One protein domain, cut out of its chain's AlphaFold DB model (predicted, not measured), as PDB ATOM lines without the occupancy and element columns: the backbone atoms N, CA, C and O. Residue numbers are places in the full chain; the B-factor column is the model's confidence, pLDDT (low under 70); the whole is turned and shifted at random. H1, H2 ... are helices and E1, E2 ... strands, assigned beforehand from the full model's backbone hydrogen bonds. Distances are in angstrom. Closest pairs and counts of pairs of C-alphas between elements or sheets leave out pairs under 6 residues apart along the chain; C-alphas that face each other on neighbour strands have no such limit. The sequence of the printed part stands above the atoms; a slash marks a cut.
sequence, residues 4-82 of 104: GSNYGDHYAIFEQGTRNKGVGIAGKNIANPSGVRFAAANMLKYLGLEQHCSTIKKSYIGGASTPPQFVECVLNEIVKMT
ATOM      1  N   GLY A   4     231.310 134.255 173.924       91.44
ATOM      2  CA  GLY A   4     232.632 133.818 173.494       91.44
ATOM      3  C   GLY A   4     232.531 132.733 172.425       91.44
ATOM      4  O   GLY A   4     231.634 131.888 172.469       91.44
ATOM      5  N   SER A   5     233.468 132.760 171.481       93.88
ATOM      6  CA  SER A   5     233.672 131.713 170.481       93.88
ATOM      7  C   SER A   5     235.164 131.388 170.448       93.88
ATOM      8  O   SER A   5     235.970 132.260 170.128       93.88
ATOM      9  N   ASN A   6     235.529 130.158 170.789       94.31
ATOM     10  CA  ASN A   6     236.901 129.664 170.760       94.31
ATOM     11  C   ASN A   6     237.027 128.667 169.602       94.31
ATOM     12  O   ASN A   6     236.300 127.676 169.572       94.31
ATOM     13  N   TYR A   7     237.930 128.929 168.659       96.31
ATOM     14  CA  TYR A   7     238.136 128.110 167.462       96.31
ATOM     15  C   TYR A   7     239.484 127.393 167.541       96.31
ATOM     16  O   TYR A   7     240.483 128.002 167.918       96.31
ATOM     17  N   GLY A   8     239.508 126.119 167.170       95.12
ATOM     18  CA  GLY A   8     240.713 125.329 166.947       95.12
ATOM     19  C   GLY A   8     240.605 124.539 165.645       95.12
ATOM     20  O   GLY A   8     239.571 124.567 164.979       95.12
ATOM     21  N   ASP A   9     241.660 123.806 165.307       93.88
ATOM     22  CA  ASP A   9     241.803 123.161 163.992       93.88
ATOM     23  C   ASP A   9     240.697 122.140 163.682       93.88
ATOM     24  O   ASP A   9     240.294 121.971 162.533       93.88
ATOM     25  N   HIS A  10     240.178 121.475 164.716       94.12
ATOM     26  CA  HIS A  10     239.154 120.434 164.584       94.12
ATOM     27  C   HIS A  10     237.869 120.727 165.360       94.12
ATOM     28  O   HIS A  10     236.865 120.041 165.172       94.12
ATOM     29  N   TYR A  11     237.884 121.726 166.244       95.81
ATOM     30  CA  TYR A  11     236.809 121.947 167.205       95.81
ATOM     31  C   TYR A  11     236.522 123.432 167.386       95.81
ATOM     32  O   TYR A  11     237.421 124.266 167.328       95.81
ATOM     33  N   ALA A  12     235.265 123.751 167.679       96.38
ATOM     34  CA  ALA A  12     234.843 125.082 168.081       96.38
ATOM     35  C   ALA A  12     233.992 124.993 169.354       96.38
ATOM     36  O   ALA A  12     233.133 124.120 169.473       96.38
ATOM     37  N   ILE A  13     234.232 125.898 170.303       95.62
ATOM     38  CA  ILE A  13     233.497 126.009 171.567       95.62
ATOM     39  C   ILE A  13     232.808 127.369 171.606       95.62
ATOM     40  O   ILE A  13     233.448 128.401 171.427       95.62
ATOM     41  N   PHE A  14     231.511 127.371 171.898       94.50
ATOM     42  CA  PHE A  14     230.707 128.582 172.047       94.50
ATOM     43  C   PHE A  14     230.211 128.679 173.487       94.50
ATOM     44  O   PHE A  14     229.598 127.746 174.000       94.50
ATOM     45  N   GLU A  15     230.467 129.804 174.149       91.75
ATOM     46  CA  GLU A  15     230.184 129.985 175.575       91.75
ATOM     47  C   GLU A  15     229.636 131.381 175.892       91.75
ATOM     48  O   GLU A  15     229.713 132.313 175.090       91.75
ATOM     49  N   GLN A  16     229.072 131.561 177.087       88.38
ATOM     50  CA  GLN A  16     228.760 132.905 177.574       88.38
ATOM     51  C   GLN A  16     230.056 133.699 177.819       88.38
ATOM     52  O   GLN A  16     231.022 133.172 178.358       88.38
ATOM     53  N   GLY A  17     230.079 134.985 177.465       78.75
ATOM     54  CA  GLY A  17     231.303 135.797 177.508       78.75
ATOM     55  C   GLY A  17     231.793 136.149 178.917       78.75
ATOM     56  O   GLY A  17     232.949 136.520 179.092       78.75
ATOM     57  N   THR A  18     230.946 136.032 179.942       78.38
ATOM     58  CA  THR A  18     231.359 136.204 181.342       78.38
ATOM     59  C   THR A  18     231.665 134.853 181.969       78.38
ATOM     60  O   THR A  18     230.753 134.057 182.194       78.38
ATOM     61  N   ARG A  19     232.921 134.630 182.367       69.31
ATOM     62  CA  ARG A  19     233.368 133.418 183.084       69.31
ATOM     63  C   ARG A  19     232.965 133.391 184.569       69.31
ATOM     64  O   ARG A  19     233.651 132.809 185.405       69.31
ATOM     65  N   ASN A  20     231.840 134.023 184.903       76.56
ATOM     66  CA  ASN A  20     231.277 134.045 186.247       76.56
ATOM     67  C   ASN A  20     230.307 132.873 186.410       76.56
ATOM     68  O   ASN A  20     229.363 132.730 185.637       76.56
ATOM     69  N   LYS A  21     230.505 132.056 187.452       75.00
ATOM     70  CA  LYS A  21     229.661 130.875 187.721       75.00
ATOM     71  C   LYS A  21     228.276 131.227 188.280       75.00
ATOM     72  O   LYS A  21     227.421 130.357 188.370       75.00
ATOM     73  N   GLY A  22     228.063 132.479 188.702       80.06
ATOM     74  CA  GLY A  22     226.772 132.941 189.219       80.06
ATOM     75  C   GLY A  22     226.295 132.192 190.468       80.06
ATOM     76  O   GLY A  22     225.096 132.012 190.636       80.06
ATOM     77  N   VAL A  23     227.208 131.752 191.346       85.94
ATOM     78  CA  VAL A  23     226.893 130.882 192.502       85.94
ATOM     79  C   VAL A  23     225.743 131.434 193.356       85.94
ATOM     80  O   VAL A  23     224.849 130.689 193.739       85.94
ATOM     81  N   GLY A  24     225.698 132.752 193.583       87.56
ATOM     82  CA  GLY A  24     224.640 133.398 194.374       87.56
ATOM     83  C   GLY A  24     223.246 133.415 193.728       87.56
ATOM     84  O   GLY A  24     222.266 133.711 194.415       87.56
ATOM     85  N   ILE A  25     223.140 133.104 192.434       86.69
ATOM     86  CA  ILE A  25     221.881 133.069 191.672       86.69
ATOM     87  C   ILE A  25     221.550 131.679 191.111       86.69
ATOM     88  O   ILE A  25     220.513 131.506 190.465       86.69
ATOM     89  N   ALA A  26     222.407 130.686 191.358       87.62
ATOM     90  CA  ALA A  26     222.173 129.307 190.958       87.62
ATOM     91  C   ALA A  26     220.875 128.777 191.591       87.62
ATOM     92  O   ALA A  26     220.587 129.044 192.756       87.62
ATOM     93  N   GLY A  27     220.062 128.072 190.800       88.56
ATOM     94  CA  GLY A  27     218.770 127.531 191.241       88.56
ATOM     95  C   GLY A  27     217.655 128.566 191.453       88.56
ATOM     96  O   GLY A  27     216.540 128.184 191.783       88.56
ATOM     97  N   LYS A  28     217.914 129.866 191.245       89.69
ATOM     98  CA  LYS A  28     216.926 130.932 191.501       89.69
ATOM     99  C   LYS A  28     216.136 131.371 190.271       89.69
ATOM    100  O   LYS A  28     215.272 132.226 190.400       89.69
ATOM    101  N   ASN A  29     216.440 130.844 189.083       89.00
ATOM    102  CA  ASN A  29     215.789 131.236 187.825       89.00
ATOM    103  C   ASN A  29     215.806 132.754 187.551       89.00
ATOM    104  O   ASN A  29     214.886 133.287 186.949       89.00
ATOM    105  N   ILE A  30     216.866 133.458 187.957       86.56
ATOM    106  CA  ILE A  30     217.044 134.906 187.707       86.56
ATOM    107  C   ILE A  30     218.293 135.223 186.875       86.56
ATOM    108  O   ILE A  30     218.646 136.383 186.685       86.56
ATOM    109  N   ALA A  31     218.999 134.196 186.396       85.94
ATOM    110  CA  ALA A  31     220.144 134.390 185.517       85.94
ATOM    111  C   ALA A  31     219.691 134.955 184.169       85.94
ATOM    112  O   ALA A  31     218.695 134.510 183.612       85.94
ATOM    113  N   ASN A  32     220.444 135.903 183.616       84.75
ATOM    114  CA  ASN A  32     220.153 136.417 182.286       84.75
ATOM    115  C   ASN A  32     220.678 135.435 181.217       84.75
ATOM    116  O   ASN A  32     221.896 135.268 181.100       84.75
ATOM    117  N   PRO A  33     219.810 134.823 180.392       86.38
ATOM    118  CA  PRO A  33     220.220 133.807 179.423       86.38
ATOM    119  C   PRO A  33     220.800 134.393 178.124       86.38
ATOM    120  O   PRO A  33     221.191 133.643 177.231       86.38
ATOM    121  N   SER A  34     220.898 135.722 177.988       86.12
ATOM    122  CA  SER A  34     221.343 136.384 176.749       86.12
ATOM    123  C   SER A  34     222.716 135.926 176.270       86.12
ATOM    124  O   SER A  34     222.909 135.766 175.069       86.12
ATOM    125  N   GLY A  35     223.669 135.723 177.188       87.31
ATOM    126  CA  GLY A  35     225.014 135.257 176.835       87.31
ATOM    127  C   GLY A  35     224.980 133.878 176.173       87.31
ATOM    128  O   GLY A  35     225.543 133.696 175.097       87.31
ATOM    129  N   VAL A  36     224.234 132.944 176.768       87.69
ATOM    130  CA  VAL A  36     224.048 131.583 176.242       87.69
ATOM    131  C   VAL A  36     223.271 131.595 174.924       87.69
ATOM    132  O   VAL A  36     223.633 130.882 173.994       87.69
ATOM    133  N   ARG A  37     222.256 132.455 174.789       89.19
ATOM    134  CA  ARG A  37     221.500 132.621 173.539       89.19
ATOM    135  C   ARG A  37     222.396 133.026 172.369       89.19
ATOM    136  O   ARG A  37     222.308 132.441 171.292       89.19
ATOM    137  N   PHE A  38     223.252 134.029 172.565       90.50
ATOM    138  CA  PHE A  38     224.177 134.468 171.519       90.50
ATOM    139  C   PHE A  38     225.243 133.411 171.213       90.50
ATOM    140  O   PHE A  38     225.576 133.230 170.044       90.50
ATOM    141  N   ALA A  39     225.714 132.670 172.219       92.94
ATOM    142  CA  ALA A  39     226.613 131.536 172.014       92.94
ATOM    143  C   ALA A  39     225.962 130.446 171.142       92.94
ATOM    144  O   ALA A  39     226.543 130.028 170.143       92.94
ATOM    145  N   ALA A  40     224.718 130.061 171.445       92.94
ATOM    146  CA  ALA A  40     223.958 129.096 170.651       92.94
ATOM    147  C   ALA A  40     223.718 129.587 169.213       92.94
ATOM    148  O   ALA A  40     223.882 128.830 168.260       92.94
ATOM    149  N   ALA A  41     223.382 130.866 169.029       93.06
ATOM    150  CA  ALA A  41     223.204 131.429 167.693       93.06
ATOM    151  C   ALA A  41     224.516 131.453 166.885       93.06
ATOM    152  O   ALA A  41     224.503 131.172 165.688       93.06
ATOM    153  N   ASN A  42     225.653 131.748 167.526       94.88
ATOM    154  CA  ASN A  42     226.969 131.680 166.887       94.88
ATOM    155  C   ASN A  42     227.331 130.243 166.486       94.88
ATOM    156  O   ASN A  42     227.836 130.041 165.385       94.88
ATOM    157  N   MET A  43     227.018 129.260 167.333       96.44
ATOM    158  CA  MET A  43     227.189 127.840 167.025       96.44
ATOM    159  C   MET A  43     226.356 127.425 165.808       96.44
ATOM    160  O   MET A  43     226.888 126.845 164.868       96.44
ATOM    161  N   LEU A  44     225.061 127.757 165.789       95.75
ATOM    162  CA  LEU A  44     224.180 127.445 164.657       95.75
ATOM    163  C   LEU A  44     224.691 128.081 163.363       95.75
ATOM    164  O   LEU A  44     224.719 127.426 162.325       95.75
ATOM    165  N   LYS A  45     225.163 129.330 163.434       95.62
ATOM    166  CA  LYS A  45     225.797 129.996 162.296       95.62
ATOM    167  C   LYS A  45     227.058 129.263 161.826       95.62
ATOM    168  O   LYS A  45     227.227 129.063 160.630       95.62
ATOM    169  N   TYR A  46     227.922 128.843 162.750       95.69
ATOM    170  CA  TYR A  46     229.140 128.094 162.431       95.69
ATOM    171  C   TYR A  46     228.849 126.756 161.735       95.69
ATOM    172  O   TYR A  46     229.591 126.353 160.848       95.69
ATOM    173  N   LEU A  47     227.735 126.105 162.081       96.50
ATOM    174  CA  LEU A  47     227.267 124.870 161.442       96.50
ATOM    175  C   LEU A  47     226.533 125.095 160.103       96.50
ATOM    176  O   LEU A  47     226.053 124.132 159.510       96.50
ATOM    177  N   GLY A  48     226.389 126.340 159.633       95.38
ATOM    178  CA  GLY A  48     225.634 126.670 158.415       95.38
ATOM    179  C   GLY A  48     224.107 126.674 158.586       95.38
ATOM    180  O   GLY A  48     223.369 126.804 157.612       95.38
ATOM    181  N   LEU A  49     223.605 126.575 159.820       93.81
ATOM    182  CA  LEU A  49     222.180 126.534 160.161       93.81
ATOM    183  C   LEU A  49     221.596 127.949 160.329       93.81
ATOM    184  O   LEU A  49     221.060 128.313 161.381       93.81
ATOM    185  N   GLU A  50     221.701 128.771 159.282       93.31
ATOM    186  CA  GLU A  50     221.357 130.205 159.316       93.31
ATOM    187  C   GLU A  50     219.881 130.472 159.662       93.31
ATOM    188  O   GLU A  50     219.569 131.402 160.413       93.31
ATOM    189  N   GLN A  51     218.956 129.631 159.185       90.12
ATOM    190  CA  GLN A  51     217.530 129.792 159.484       90.12
ATOM    191  C   GLN A  51     217.252 129.627 160.989       90.12
ATOM    192  O   GLN A  51     216.581 130.463 161.594       90.12
ATOM    193  N   HIS A  52     217.837 128.602 161.614       89.69
ATOM    194  CA  HIS A  52     217.722 128.359 163.054       89.69
ATOM    195  C   HIS A  52     218.423 129.453 163.874       89.69
ATOM    196  O   HIS A  52     217.884 129.918 164.880       89.69
ATOM    197  N   CYS A  53     219.591 129.921 163.421       92.06
ATOM    198  CA  CYS A  53     220.299 131.058 164.017       92.06
ATOM    199  C   CYS A  53     219.414 132.315 164.066       92.06
ATOM    200  O   CYS A  53     219.307 132.962 165.114       92.06
ATOM    201  N   SER A  54     218.749 132.645 162.955       90.81
ATOM    202  CA  SER A  54     217.841 133.795 162.860       90.81
ATOM    203  C   SER A  54     216.689 133.690 163.858       90.81
ATOM    204  O   SER A  54     216.392 134.650 164.570       90.81
ATOM    205  N   THR A  55     216.094 132.508 163.990       88.69
ATOM    206  CA  THR A  55     214.980 132.269 164.916       88.69
ATOM    207  C   THR A  55     215.388 132.413 166.372       88.69
ATOM    208  O   THR A  55     214.757 133.171 167.103       88.69
ATOM    209  N   ILE A  56     216.490 131.786 166.793       88.50
ATOM    210  CA  ILE A  56     217.001 131.916 168.169       88.50
ATOM    211  C   ILE A  56     217.388 133.368 168.496       88.50
ATOM    212  O   ILE A  56     217.286 133.827 169.638       88.50
ATOM    213  N   LYS A  57     217.833 134.138 167.497       87.12
ATOM    214  CA  LYS A  57     218.095 135.571 167.678       87.12
ATOM    215  C   LYS A  57     216.813 136.378 167.875       87.12
ATOM    216  O   LYS A  57     216.843 137.306 168.685       87.12
ATOM    217  N   LYS A  58     215.730 136.025 167.175       84.69
ATOM    218  CA  LYS A  58     214.411 136.674 167.260       84.69
ATOM    219  C   LYS A  58     213.630 136.303 168.521       84.69
ATOM    220  O   LYS A  58     212.886 137.137 169.021       84.69
ATOM    221  N   SER A  59     213.835 135.109 169.069       79.94
ATOM    222  CA  SER A  59     213.094 134.561 170.213       79.94
ATOM    223  C   SER A  59     213.455 135.177 171.579       79.94
ATOM    224  O   SER A  59     213.541 134.471 172.584       79.94
ATOM    225  N   TYR A  60     213.744 136.478 171.648       75.31
ATOM    226  CA  TYR A  60     214.196 137.138 172.871       75.31
ATOM    227  C   TYR A  60     213.373 138.378 173.210       75.31
ATOM    228  O   TYR A  60     213.336 139.338 172.448       75.31
ATOM    229  N   ILE A  61     212.806 138.386 174.419       67.50
ATOM    230  CA  ILE A  61     211.895 139.431 174.910       67.50
ATOM    231  C   ILE A  61     212.582 140.629 175.604       67.50
ATOM    232  O   ILE A  61     211.905 141.458 176.200       67.50
ATOM    233  N   GLY A  62     213.913 140.765 175.541       67.06
ATOM    234  CA  GLY A  62     214.632 141.913 176.127       67.06
ATOM    235  C   GLY A  62     215.210 141.689 177.536       67.06
ATOM    236  O   GLY A  62     214.969 140.670 178.181       67.06
ATOM    237  N   GLY A  63     216.024 142.658 177.987       64.62
ATOM    238  CA  GLY A  63     217.069 142.571 179.032       64.62
ATOM    239  C   GLY A  63     216.699 142.084 180.441       64.62
ATOM    240  O   GLY A  63     217.612 141.842 181.230       64.62
ATOM    241  N   ALA A  64     215.411 141.915 180.748       65.88
ATOM    242  CA  ALA A  64     214.907 141.479 182.053       65.88
ATOM    243  C   ALA A  64     214.379 140.030 182.064       65.88
ATOM    244  O   ALA A  64     213.821 139.593 183.068       65.88
ATOM    245  N   SER A  65     214.523 139.281 180.966       73.69
ATOM    246  CA  SER A  65     214.005 137.914 180.901       73.69
ATOM    247  C   SER A  65     214.792 136.930 181.766       73.69
ATOM    248  O   SER A  65     216.026 136.887 181.768       73.69
ATOM    249  N   THR A  66     214.035 136.117 182.492       83.56
ATOM    250  CA  THR A  66     214.516 134.986 183.289       83.56
ATOM    251  C   THR A  66     214.780 133.757 182.406       83.56
ATOM    252  O   THR A  66     214.285 133.697 181.273       83.56
ATOM    253  N   PRO A  67     215.517 132.734 182.886       87.00
ATOM    254  CA  PRO A  67     215.724 131.503 182.129       87.00
ATOM    255  C   PRO A  67     214.416 130.815 181.695       87.00
ATOM    256  O   PRO A  67     214.332 130.463 180.520       87.00
ATOM    257  N   PRO A  68     213.368 130.682 182.542       85.62
ATOM    258  CA  PRO A  68     212.095 130.101 182.109       85.62
ATOM    259  C   PRO A  68     211.421 130.881 180.976       85.62
ATOM    260  O   PRO A  68     211.033 130.288 179.976       85.62
ATOM    261  N   GLN A  69     211.353 132.212 181.085       83.25
ATOM    262  CA  GLN A  69     210.751 133.065 180.050       83.25
ATOM    263  C   GLN A  69     211.507 132.982 178.721       83.25
ATOM    264  O   GLN A  69     210.915 133.054 177.646       83.25
ATOM    265  N   PHE A  70     212.831 132.839 178.781       84.62
ATOM    266  CA  PHE A  70     213.637 132.625 177.587       84.62
ATOM    267  C   PHE A  70     213.342 131.276 176.931       84.62
ATOM    268  O   PHE A  70     213.165 131.239 175.717       84.62
ATOM    269  N   VAL A  71     213.260 130.194 177.712       84.81
ATOM    270  CA  VAL A  71     212.915 128.863 177.188       84.81
ATOM    271  C   VAL A  71     211.539 128.889 176.527       84.81
ATOM    272  O   VAL A  71     211.413 128.455 175.388       84.81
ATOM    273  N   GLU A  72     210.539 129.475 177.185       83.38
ATOM    274  CA  GLU A  72     209.199 129.679 176.623       83.38
ATOM    275  C   GLU A  72     209.247 130.445 175.293       83.38
ATOM    276  O   GLU A  72     208.695 129.993 174.290       83.38
ATOM    277  N   CYS A  73     209.964 131.569 175.238       83.75
ATOM    278  CA  CYS A  73     210.054 132.351 174.009       83.75
ATOM    279  C   CYS A  73     210.748 131.582 172.874       83.75
ATOM    280  O   CYS A  73     210.324 131.680 171.723       83.75
ATOM    281  N   VAL A  74     211.798 130.817 173.181       84.19
ATOM    282  CA  VAL A  74     212.498 129.966 172.207       84.19
ATOM    283  C   VAL A  74     211.574 128.881 171.671       84.19
ATOM    284  O   VAL A  74     211.479 128.722 170.456       84.19
ATOM    285  N   LEU A  75     210.872 128.163 172.549       83.81
ATOM    286  CA  LEU A  75     209.952 127.100 172.148       83.81
ATOM    287  C   LEU A  75     208.832 127.648 171.261       83.81
ATOM    288  O   LEU A  75     208.562 127.080 170.205       83.81
ATOM    289  N   ASN A  76     208.264 128.800 171.619       81.31
ATOM    290  CA  ASN A  76     207.234 129.461 170.819       81.31
ATOM    291  C   ASN A  76     207.715 129.828 169.408       81.31
ATOM    292  O   ASN A  76     206.947 129.717 168.456       81.31
ATOM    293  N   GLU A  77     208.968 130.256 169.245       82.12
ATOM    294  CA  GLU A  77     209.516 130.552 167.917       82.12
ATOM    295  C   GLU A  77     209.890 129.289 167.130       82.12
ATOM    296  O   GLU A  77     209.685 129.248 165.919       82.12
ATOM    297  N   ILE A  78     210.391 128.241 167.792       81.12
ATOM    298  CA  ILE A  78     210.701 126.958 167.140       81.12
ATOM    299  C   ILE A  78     209.427 126.310 166.596       81.12
ATOM    300  O   ILE A  78     209.409 125.896 165.439       81.12
ATOM    301  N   VAL A  79     208.354 126.280 167.393       79.44
ATOM    302  CA  VAL A  79     207.065 125.690 166.995       79.44
ATOM    303  C   VAL A  79     206.524 126.336 165.717       79.44
ATOM    304  O   VAL A  79     206.015 125.632 164.851       79.44
ATOM    305  N   LYS A  80     206.701 127.654 165.544       76.44
ATOM    306  CA  LYS A  80     206.292 128.376 164.325       76.44
ATOM    307  C   LYS A  80     207.058 127.951 163.067       76.44
ATOM    308  O   LYS A  80     206.584 128.205 161.965       76.44
ATOM    309  N   MET A  81     208.251 127.370 163.208       74.50
ATOM    310  CA  MET A  81     209.077 126.926 162.080       74.50
ATOM    311  C   MET A  81     208.877 125.461 161.713       74.50
ATOM    312  O   MET A  81     209.202 125.069 160.593       74.50
ATOM    313  N   THR A  82     208.419 124.637 162.651       70.19
ATOM    314  CA  THR A  82     208.150 123.225 162.390       70.19
ATOM    315  C   THR A  82     206.832 123.074 161.631       70.19
ATOM    316  O   THR A  82     205.818 123.608 162.081       70.19
TER     317      THR A  82
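This is residues 4 to 82 of the 104 residues of the protein "Hypothetical protein" of Rotaria sordida (UniProt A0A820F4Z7). The parts stand in a flat row: the strand hairpin E1 and E2 at one edge, then H1 with E2 next to it, then H2 folded back beside H1, and at the other edge H3, set at a steep tilt and meeting H2 through a part of its length. A long loop, residues 17 to 33, leads from the hairpin to the beginning of H1. The printed part has 79 residues, with two named strands and three named helices in the order E1, E2, H1, H2, H3; the two-strand sheet is antiparallel, and the class is mostly helix. The whole is only just compact, close to loose, with a radius of gyration of the C-alphas of 13.6 A and spans of 36 by 32 by 17 A.

Find C-alpha 4 at (232.632, 133.818, 173.494); from there E1 runs through residues 4 to 7, 10.0 A from first to last C-alpha. E2 follows at residues 12 to 16, 13.7 A long. Go on to C-alpha 34 at (221.343, 136.384, 176.749), where H1 begins; it covers residues 34 to 46 over 18.3 A. H2 takes residues 50 to 58, 12.4 A long. H3, the longest helix, takes residues 67 to 81 over 21.6 A and ends at C-alpha 81 at (209.077, 126.926, 162.080).

Begin with the hairpin of E1 and E2, antiparallel with 169 degrees between their directions. Look at N 4 and O 15, 2.8 A apart, and N 13 and O 6, also 2.8 A, both within hydrogen-bond range. Next look from E2 to H1, where the closest C-alphas, those of Gln 16 and Gly 35, are 4.5 A apart. H1 and H2 form a helical hairpin and touch at a shallow tilt of 13 degrees, opposite ways; their closest C-alphas, of Ala 41 and Cys 53, are 4.7 A apart. H2 and H3 form a helical hairpin too, at a steep tilt of 44 degrees, opposite ways. H3 touches H2 with residues 74 to 78 alone; the closest C-alphas, of Ile 56 and Val 74, are 6.4 A apart. H1 and H3 are apart. In H1 and H2 every O i to N i+4 pair is within hydrogen-bond range; in H3 it is 9 of 11.

The two C-alphas farthest apart are those of Asp 9 and Lys 28, 37.9 A. The printed part has no cut. The link from E2 to H1, 17 residues, is long. Look for low confidence at residue 19 and residues 61 to 64, where pLDDT is under 70; the mean of the printed part is 86.2.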